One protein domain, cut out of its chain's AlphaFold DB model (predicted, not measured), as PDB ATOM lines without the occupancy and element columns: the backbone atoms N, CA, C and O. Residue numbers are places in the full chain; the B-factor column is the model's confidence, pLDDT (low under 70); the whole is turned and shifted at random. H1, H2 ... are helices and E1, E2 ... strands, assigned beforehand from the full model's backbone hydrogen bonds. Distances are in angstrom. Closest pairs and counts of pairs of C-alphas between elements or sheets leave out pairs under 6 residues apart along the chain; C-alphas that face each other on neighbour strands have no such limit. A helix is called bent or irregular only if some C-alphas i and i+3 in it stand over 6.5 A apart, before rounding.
ATOM      1  N   ALA A  43      -3.948  50.092-127.739       64.88
ATOM      2  CA  ALA A  43      -3.753  49.054-128.737       64.88
ATOM      3  C   ALA A  43      -5.143  48.629-129.254       64.88
ATOM      4  O   ALA A  43      -6.149  49.054-128.681       64.88
ATOM      5  N   PRO A  44      -5.243  47.761-130.277       70.38
ATOM      6  CA  PRO A  44      -6.514  47.101-130.609       70.38
ATOM      7  C   PRO A  44      -7.206  46.425-129.402       70.38
ATOM      8  O   PRO A  44      -8.408  46.210-129.441       70.38
ATOM      9  N   HIS A  45      -6.463  46.168-128.322       76.50
ATOM     10  CA  HIS A  45      -6.881  45.517-127.073       76.50
ATOM     11  C   HIS A  45      -7.391  46.471-125.974       76.50
ATOM     12  O   HIS A  45      -7.554  46.089-124.820       76.50
ATOM     13  N   GLY A  46      -7.609  47.747-126.302       79.56
ATOM     14  CA  GLY A  46      -8.044  48.753-125.329       79.56
ATOM     15  C   GLY A  46      -6.879  49.450-124.629       79.56
ATOM     16  O   GLY A  46      -5.790  49.606-125.205       79.56
ATOM     17  N   ARG A  47      -7.119  49.970-123.420       84.94
ATOM     18  CA  ARG A  47      -6.096  50.716-122.673       84.94
ATOM     19  C   ARG A  47      -5.117  49.780-121.985       84.94
ATOM     20  O   ARG A  47      -5.452  48.675-121.577       84.94
ATOM     21  N   LEU A  48      -3.894  50.270-121.835       85.44
ATOM     22  CA  LEU A  48      -2.865  49.627-121.035       85.44
ATOM     23  C   LEU A  48      -3.187  49.746-119.534       85.44
ATOM     24  O   LEU A  48      -3.334  50.866-119.037       85.44
ATOM     25  N   VAL A  49      -3.259  48.611-118.837       88.81
ATOM     26  CA  VAL A  49      -3.666  48.513-117.422       88.81
ATOM     27  C   VAL A  49      -2.459  48.367-116.503       88.81
ATOM     28  O   VAL A  49      -2.304  49.147-115.565       88.81
ATOM     29  N   ARG A  50      -1.581  47.404-116.793       89.44
ATOM     30  CA  ARG A  50      -0.361  47.146-116.016       89.44
ATOM     31  C   ARG A  50       0.789  46.720-116.908       89.44
ATOM     32  O   ARG A  50       0.594  46.201-118.010       89.44
ATOM     33  N   THR A  51       2.001  46.937-116.426       91.75
ATOM     34  CA  THR A  51       3.227  46.504-117.091       91.75
ATOM     35  C   THR A  51       4.202  45.905-116.097       91.75
ATOM     36  O   THR A  51       4.074  46.131-114.900       91.75
ATOM     37  N   ARG A  52       5.172  45.142-116.594       90.06
ATOM     38  CA  ARG A  52       6.316  44.682-115.811       90.06
ATOM     39  C   ARG A  52       7.571  44.714-116.664       90.06
ATOM     40  O   ARG A  52       7.581  44.135-117.755       90.06
ATOM     41  N   CYS A  53       8.628  45.352-116.175       87.94
ATOM     42  CA  CYS A  53       9.957  45.183-116.760       87.94
ATOM     43  C   CYS A  53      10.411  43.730-116.557       87.94
ATOM     44  O   CYS A  53      10.450  43.237-115.431       87.94
ATOM     45  N   LEU A  54      10.715  43.036-117.653       85.81
ATOM     46  CA  LEU A  54      11.153  41.636-117.621       85.81
ATOM     47  C   LEU A  54      12.666  41.500-117.414       85.81
ATOM     48  O   LEU A  54      13.143  40.419-117.088       85.81
ATOM     49  N   ASP A  55      13.402  42.596-117.583       76.12
ATOM     50  CA  ASP A  55      14.838  42.642-117.341       76.12
ATOM     51  C   ASP A  55      15.098  43.043-115.872       76.12
ATOM     52  O   ASP A  55      14.912  44.208-115.503       76.12
ATOM     53  N   GLU A  56      15.503  42.086-115.027       59.44
ATOM     54  CA  GLU A  56      16.017  42.313-113.658       59.44
ATOM     55  C   GLU A  56      17.529  42.689-113.679       59.44
ATOM     56  O   GLU A  56      18.196  42.484-114.694       59.44
ATOM     57  N   PRO A  57      18.068  43.384-112.649       52.91
ATOM     58  CA  PRO A  57      19.028  44.485-112.812       52.91
ATOM     59  C   PRO A  57      20.457  43.992-113.121       52.91
ATOM     60  O   PRO A  57      20.865  42.931-112.680       52.91
ATOM     61  N   LYS A 173      17.699  48.438-125.158       83.75
ATOM     62  CA  LYS A 173      16.295  48.065-125.322       83.75
ATOM     63  C   LYS A 173      15.891  47.110-124.212       83.75
ATOM     64  O   LYS A 173      16.456  46.022-124.104       83.75
ATOM     65  N   ARG A 174      14.867  47.501-123.460       83.56
ATOM     66  CA  ARG A 174      14.308  46.679-122.392       83.56
ATOM     67  C   ARG A 174      13.062  45.942-122.821       83.56
ATOM     68  O   ARG A 174      12.248  46.513-123.553       83.56
ATOM     69  N   ALA A 175      12.922  44.711-122.359       86.88
ATOM     70  CA  ALA A 175      11.722  43.910-122.489       86.88
ATOM     71  C   ALA A 175      10.690  44.313-121.427       86.88
ATOM     72  O   ALA A 175      10.971  44.372-120.230       86.88
ATOM     73  N   TRP A 176       9.475  44.581-121.889       87.56
ATOM     74  CA  TRP A 176       8.333  44.937-121.060       87.56
ATOM     75  C   TRP A 176       7.181  43.988-121.354       87.56
ATOM     76  O   TRP A 176       6.753  43.887-122.505       87.56
ATOM     77  N   ALA A 177       6.658  43.339-120.319       91.50
ATOM     78  CA  ALA A 177       5.336  42.734-120.357       91.50
ATOM     79  C   ALA A 177       4.277  43.817-120.162       91.50
ATOM     80  O   ALA A 177       4.470  44.761-119.392       91.50
ATOM     81  N   ARG A 178       3.152  43.676-120.858       90.88
ATOM     82  CA  ARG A 178       2.036  44.619-120.814       90.88
ATOM     83  C   ARG A 178       0.703  43.889-120.880       90.88
ATOM     84  O   ARG A 178       0.536  43.003-121.716       90.88
ATOM     85  N   GLU A 179      -0.223  44.285-120.016       90.56
ATOM     86  CA  GLU A 179      -1.608  43.818-120.013       90.56
ATOM     87  C   GLU A 179      -2.570  44.957-120.359       90.56
ATOM     88  O   GLU A 179      -2.404  46.094-119.903       90.56
ATOM     89  N   PHE A 180      -3.586  44.627-121.150       89.69
ATOM     90  CA  PHE A 180      -4.640  45.531-121.588       89.69
ATOM     91  C   PHE A 180      -5.986  45.242-120.903       89.69
ATOM     92  O   PHE A 180      -6.159  44.218-120.247       89.69
ATOM     93  N   GLU A 181      -6.940  46.165-121.047       88.44
ATOM     94  CA  GLU A 181      -8.276  46.096-120.429       88.44
ATOM     95  C   GLU A 181      -9.055  44.815-120.759       88.44
ATOM     96  O   GLU A 181      -9.807  44.329-119.920       88.44
ATOM     97  N   ASP A 182      -8.864  44.248-121.950       85.12
ATOM     98  CA  ASP A 182      -9.491  42.993-122.384       85.12
ATOM     99  C   ASP A 182      -8.812  41.727-121.809       85.12
ATOM    100  O   ASP A 182      -9.184  40.605-122.156       85.12
ATOM    101  N   GLY A 183      -7.802  41.884-120.945       86.00
ATOM    102  CA  GLY A 183      -6.997  40.790-120.395       86.00
ATOM    103  C   GLY A 183      -5.954  40.235-121.372       86.00
ATOM    104  O   GLY A 183      -5.292  39.229-121.078       86.00
ATOM    105  N   HIS A 184      -5.776  40.858-122.541       86.31
ATOM    106  CA  HIS A 184      -4.699  40.511-123.455       86.31
ATOM    107  C   HIS A 184      -3.352  40.860-122.823       86.31
ATOM    108  O   HIS A 184      -3.142  41.961-122.316       86.31
ATOM    109  N   VAL A 185      -2.409  39.921-122.900       89.12
ATOM    110  CA  VAL A 185      -1.036  40.108-122.429       89.12
ATOM    111  C   VAL A 185      -0.101  39.835-123.587       89.12
ATOM    112  O   VAL A 185      -0.215  38.809-124.252       89.12
ATOM    113  N   ASN A 186       0.847  40.736-123.800       86.94
ATOM    114  CA  ASN A 186       1.971  40.494-124.689       86.94
ATOM    115  C   ASN A 186       3.217  41.197-124.143       86.94
ATOM    116  O   ASN A 186       3.185  41.833-123.086       86.94
ATOM    117  N   ALA A 187       4.329  41.077-124.858       88.06
ATOM    118  CA  ALA A 187       5.563  41.728-124.464       88.06
ATOM    119  C   ALA A 187       6.274  42.377-125.657       88.06
ATOM    120  O   ALA A 187       6.119  41.965-126.807       88.06
ATOM    121  N   ILE A 188       7.011  43.451-125.381       85.81
ATOM    122  CA  ILE A 188       7.668  44.289-126.387       85.81
ATOM    123  C   ILE A 188       9.025  44.769-125.880       85.81
ATOM    124  O   ILE A 188       9.185  45.053-124.694       85.81
ATOM    125  N   ARG A 189      10.000  44.907-126.787       84.81
ATOM    126  CA  ARG A 189      11.281  45.556-126.484       84.81
ATOM    127  C   ARG A 189      11.276  47.009-126.946       84.81
ATOM    128  O   ARG A 189      11.124  47.283-128.135       84.81
ATOM    129  N   VAL A 190      11.487  47.944-126.024       81.62
ATOM    130  CA  VAL A 190      11.537  49.386-126.315       81.62
ATOM    131  C   VAL A 190      12.816  50.015-125.780       81.62
ATOM    132  O   VAL A 190      13.383  49.559-124.791       81.62
ATOM    133  N   SER A 191      13.295  51.069-126.444       82.94
ATOM    134  CA  SER A 191      14.469  51.814-125.975       82.94
ATOM    135  C   SER A 191      14.180  52.493-124.638       82.94
ATOM    136  O   SER A 191      13.132  53.120-124.477       82.94
ATOM    137  N   ASP A 192      15.147  52.454-123.724       81.31
ATOM    138  CA  ASP A 192      15.041  53.047-122.386       81.31
ATOM    139  C   ASP A 192      14.778  54.559-122.368       81.31
ATOM    140  O   ASP A 192      14.265  55.081-121.378       81.31
ATOM    141  N   ARG A 193      15.119  55.278-123.447       79.19
ATOM    142  CA  ARG A 193      14.866  56.725-123.572       79.19
ATOM    143  C   ARG A 193      13.527  57.062-124.244       79.19
ATOM    144  O   ARG A 193      13.146  58.230-124.275       79.19
ATOM    145  N   SER A 194      12.795  56.066-124.740       79.19
ATOM    146  CA  SER A 194      11.536  56.285-125.462       79.19
ATOM    147  C   SER A 194      10.392  56.760-124.560       79.19
ATOM    148  O   SER A 194      10.383  56.539-123.346       79.19
ATOM    149  N   ALA A 195       9.381  57.396-125.159       79.62
ATOM    150  CA  ALA A 195       8.141  57.740-124.459       79.62
ATOM    151  C   ALA A 195       7.390  56.513-123.943       79.62
ATOM    152  O   ALA A 195       6.864  56.538-122.833       79.62
ATOM    153  N   ALA A 196       7.400  55.437-124.734       80.69
ATOM    154  CA  ALA A 196       6.803  54.163-124.363       80.69
ATOM    155  C   ALA A 196       7.434  53.615-123.078       80.69
ATOM    156  O   ALA A 196       6.709  53.285-122.148       80.69
ATOM    157  N   ALA A 197       8.769  53.620-122.970       83.19
ATOM    158  CA  ALA A 197       9.454  53.175-121.756       83.19
ATOM    159  C   ALA A 197       9.061  53.996-120.516       83.19
ATOM    160  O   ALA A 197       8.896  53.430-119.440       83.19
ATOM    161  N   ARG A 198       8.858  55.316-120.646       82.94
ATOM    162  CA  ARG A 198       8.362  56.147-119.530       82.94
ATOM    163  C   ARG A 198       6.917  55.817-119.153       82.94
ATOM    164  O   ARG A 198       6.612  55.734-117.968       82.94
ATOM    165  N   ALA A 199       6.050  55.616-120.144       82.94
ATOM    166  CA  ALA A 199       4.656  55.243-119.918       82.94
ATOM    167  C   ALA A 199       4.531  53.860-119.261       82.94
ATOM    168  O   ALA A 199       3.714  53.691-118.362       82.94
ATOM    169  N   PHE A 200       5.373  52.901-119.659       87.62
ATOM    170  CA  PHE A 200       5.436  51.584-119.029       87.62
ATOM    171  C   PHE A 200       5.932  51.693-117.584       87.62
ATOM    172  O   PHE A 200       5.236  51.264-116.678       87.62
ATOM    173  N   ARG A 201       7.028  52.417-117.317       87.50
ATOM    174  CA  ARG A 201       7.497  52.654-115.934       87.50
ATOM    175  C   ARG A 201       6.430  53.262-115.009       87.50
ATOM    176  O   ARG A 201       6.421  52.967-113.823       87.50
ATOM    177  N   ALA A 202       5.532  54.101-115.527       86.69
ATOM    178  CA  ALA A 202       4.454  54.707-114.736       86.69
ATOM    179  C   ALA A 202       3.316  53.733-114.346       86.69
ATOM    180  O   ALA A 202       2.488  54.072-113.488       86.69
ATOM    181  N   LEU A 203       3.264  52.567-114.997       88.31
ATOM    182  CA  LEU A 203       2.312  51.468-114.797       88.31
ATOM    183  C   LEU A 203       3.035  50.164-114.406       88.31
ATOM    184  O   LEU A 203       2.484  49.079-114.595       88.31
ATOM    185  N   ASP A 204       4.285  50.253-113.952       90.12
ATOM    186  CA  ASP A 204       5.078  49.089-113.563       90.12
ATOM    187  C   ASP A 204       4.519  48.502-112.262       90.12
ATOM    188  O   ASP A 204       4.412  49.192-111.246       90.12
ATOM    189  N   ASP A 205       4.129  47.233-112.319       90.50
ATOM    190  CA  ASP A 205       3.655  46.440-111.193       90.50
ATOM    191  C   ASP A 205       4.675  45.316-110.931       90.50
ATOM    192  O   ASP A 205       4.645  44.272-111.597       90.50
ATOM    193  N   PRO A 206       5.599  45.501-109.971       86.25
ATOM    194  CA  PRO A 206       6.631  44.510-109.675       86.25
ATOM    195  C   PRO A 206       6.065  43.225-109.048       86.25
ATOM    196  O   PRO A 206       6.705  42.169-109.116       86.25
ATOM    197  N   ALA A 207       4.867  43.280-108.455       88.69
ATOM    198  CA  ALA A 207       4.216  42.120-107.853       88.69
ATOM    199  C   ALA A 207       3.525  41.242-108.907       88.69
ATOM    200  O   ALA A 207       3.426  40.023-108.731       88.69
ATOM    201  N   TRP A 208       3.095  41.826-110.027       91.62
ATOM    202  CA  TRP A 208       2.452  41.087-111.106       91.62
ATOM    203  C   TRP A 208       3.407  40.113-111.792       91.62
ATOM    204  O   TRP A 208       4.465  40.497-112.281       91.62
ATOM    205  N   ARG A 209       3.018  38.842-111.897       88.75
ATOM    206  CA  ARG A 209       3.745  37.835-112.678       88.75
ATOM    207  C   ARG A 209       3.021  37.601-114.009       88.75
ATOM    208  O   ARG A 209       1.966  36.965-114.000       88.75
ATOM    209  N   PRO A 210       3.535  38.123-115.137       86.62
ATOM    210  CA  PRO A 210       2.904  37.924-116.433       86.62
ATOM    211  C   PRO A 210       2.909  36.436-116.827       86.62
ATOM    212  O   PRO A 210       3.901  35.748-116.566       86.62
ATOM    213  N   PRO A 211       1.840  35.926-117.470       86.56
ATOM    214  CA  PRO A 211       1.788  34.550-117.960       86.56
ATOM    215  C   PRO A 211       2.952  34.248-118.914       86.56
ATOM    216  O   PRO A 211       3.113  34.909-119.943       86.56
ATOM    217  N   ALA A 212       3.776  33.256-118.563       81.69
ATOM    218  CA  ALA A 212       5.025  32.951-119.264       81.69
ATOM    219  C   ALA A 212       4.807  32.542-120.731       81.69
ATOM    220  O   ALA A 212       5.615  32.868-121.596       81.69
ATOM    221  N   ASP A 213       3.703  31.856-121.027       81.00
ATOM    222  CA  ASP A 213       3.261  31.458-122.367       81.00
ATOM    223  C   ASP A 213       2.985  32.654-123.291       81.00
ATOM    224  O   ASP A 213       3.258  32.571-124.486       81.00
ATOM    225  N   ARG A 214       2.546  33.790-122.737       76.94
ATOM    226  CA  ARG A 214       2.165  34.991-123.503       76.94
ATOM    227  C   ARG A 214       3.303  35.985-123.732       76.94
ATOM    228  O   ARG A 214       3.163  36.921-124.518       76.94
ATOM    229  N   ILE A 215       4.440  35.793-123.064       76.56
ATOM    230  CA  ILE A 215       5.601  36.699-123.123       76.56
ATOM    231  C   ILE A 215       6.861  36.047-123.710       76.56
ATOM    232  O   ILE A 215       7.879  36.728-123.845       76.56
ATOM    233  N   ARG A 216       6.804  34.766-124.121       63.00
ATOM    234  CA  ARG A 216       7.962  34.015-124.661       63.00
ATOM    235  C   ARG A 216       8.689  34.765-125.781       63.00
ATOM    236  O   ARG A 216       9.913  34.760-125.831       63.00
ATOM    237  N   HIS A 217       7.951  35.473-126.635       64.56
ATOM    238  CA  HIS A 217       8.519  36.207-127.769       64.56
ATOM    239  C   HIS A 217       9.376  37.422-127.381       64.56
ATOM    240  O   HIS A 217      10.214  37.839-128.176       64.56
ATOM    241  N   ALA A 218       9.213  37.988-126.179       56.81
ATOM    242  CA  ALA A 218      10.038  39.115-125.742       56.81
ATOM    243  C   ALA A 218      11.429  38.703-125.256       56.81
ATOM    244  O   ALA A 218      12.352  39.512-125.347       56.81
ATOM    245  N   HIS A 219      11.583  37.449-124.823       52.00
ATOM    246  CA  HIS A 219      12.884  36.828-124.569       52.00
ATOM    247  C   HIS A 219      13.490  36.223-125.851       52.00
ATOM    248  O   HIS A 219      14.700  36.082-125.958       52.00
ATOM    249  N   ALA A 220      12.665  35.903-126.855       46.34
ATOM    250  CA  ALA A 220      13.062  35.111-128.022       46.34
ATOM    251  C   ALA A 220      13.641  35.894-129.217       46.34
ATOM    252  O   ALA A 220      13.698  35.347-130.318       46.34
ATOM    253  N   VAL A 221      14.116  37.136-129.051       44.19
ATOM    254  CA  VAL A 221      14.917  37.766-130.131       44.19
ATOM    255  C   VAL A 221      16.288  37.078-130.288       44.19
ATOM    256  O   VAL A 221      16.922  37.246-131.326       44.19
TER     257      VAL A 221
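AT A GLANCE: This is residues 43 to 57 and 173 to 221 of the 236 residues of an uncharacterized protein of Enterorhabdus sp. P55 (UniProt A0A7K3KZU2). A strongly twisted sheet of three strands forms the middle layer, with H1 packed on one face and H2 on the opposite face: three layers, a sheet with helices on both faces. Residues 202 to 211 take the chain from H1 to H2. The printed part has 64 residues, with E1, E2, E3, H1 and H2 in that order; the sheet's order is E1 - E2 - E3, all antiparallel, and the class is mixed. It is compact and rounded, with a radius of gyration of the C-alphas of 10.8 A and spans of 28 by 24 by 23 A.

HOW THE PARTS SIT: Begin with edge strand E1, residues 46 to 53, which bends by 54 degrees at residue 49. Its antiparallel neighbour is E2, residues 173 to 180; look at N 52 and O 177, within hydrogen-bond range at 2.9 A. E2 forms a hairpin with E3, residues 185 to 191, where N 176 and O 188 are 2.9 A apart. H1, residues 195 to 201, is on the sheet at a height of 6.1 A, over none of the strands, but only just: 2 of its C-alphas fall on E2. Its closest C-alphas with E1 are those of Phe 200 and Thr 51, 5.9 A. H2, residues 212 to 221, is on the opposite face at a height of 7.4 A, over E3 and along it at 25 degrees on the local plane; the closest C-alphas are those of Ala 187 and Ile 215, 5.2 A. In H1 every O i to N i+4 pair is within hydrogen-bond range; in H2 2 of 6 are, beside 4 of 7 O i to N i+3 pairs. H2 is irregular: C-alphas 214 and 217 are 7.7 A apart.

IN THESE COORDINATES: Find C-alpha 46 at (-8.044, 48.753, -125.329); E1 runs 20.3 A from there. E2 starts at C-alpha 173, (16.295, 48.065, -125.322), and spans 21.4 A; E3 spans 19.7 A, H1 9.9 A. H2 spans 15.5 A, ending at C-alpha 221, (14.917, 37.766, -130.131).

THE WHOLE: Residues 58 to 172 are not printed; C-alphas 57 and 173 are 13.3 A apart across the cut. Of the links printed whole, none is long. Confidence is under 70 at residue 43, residues 56 to 57 and residues 216 to 221.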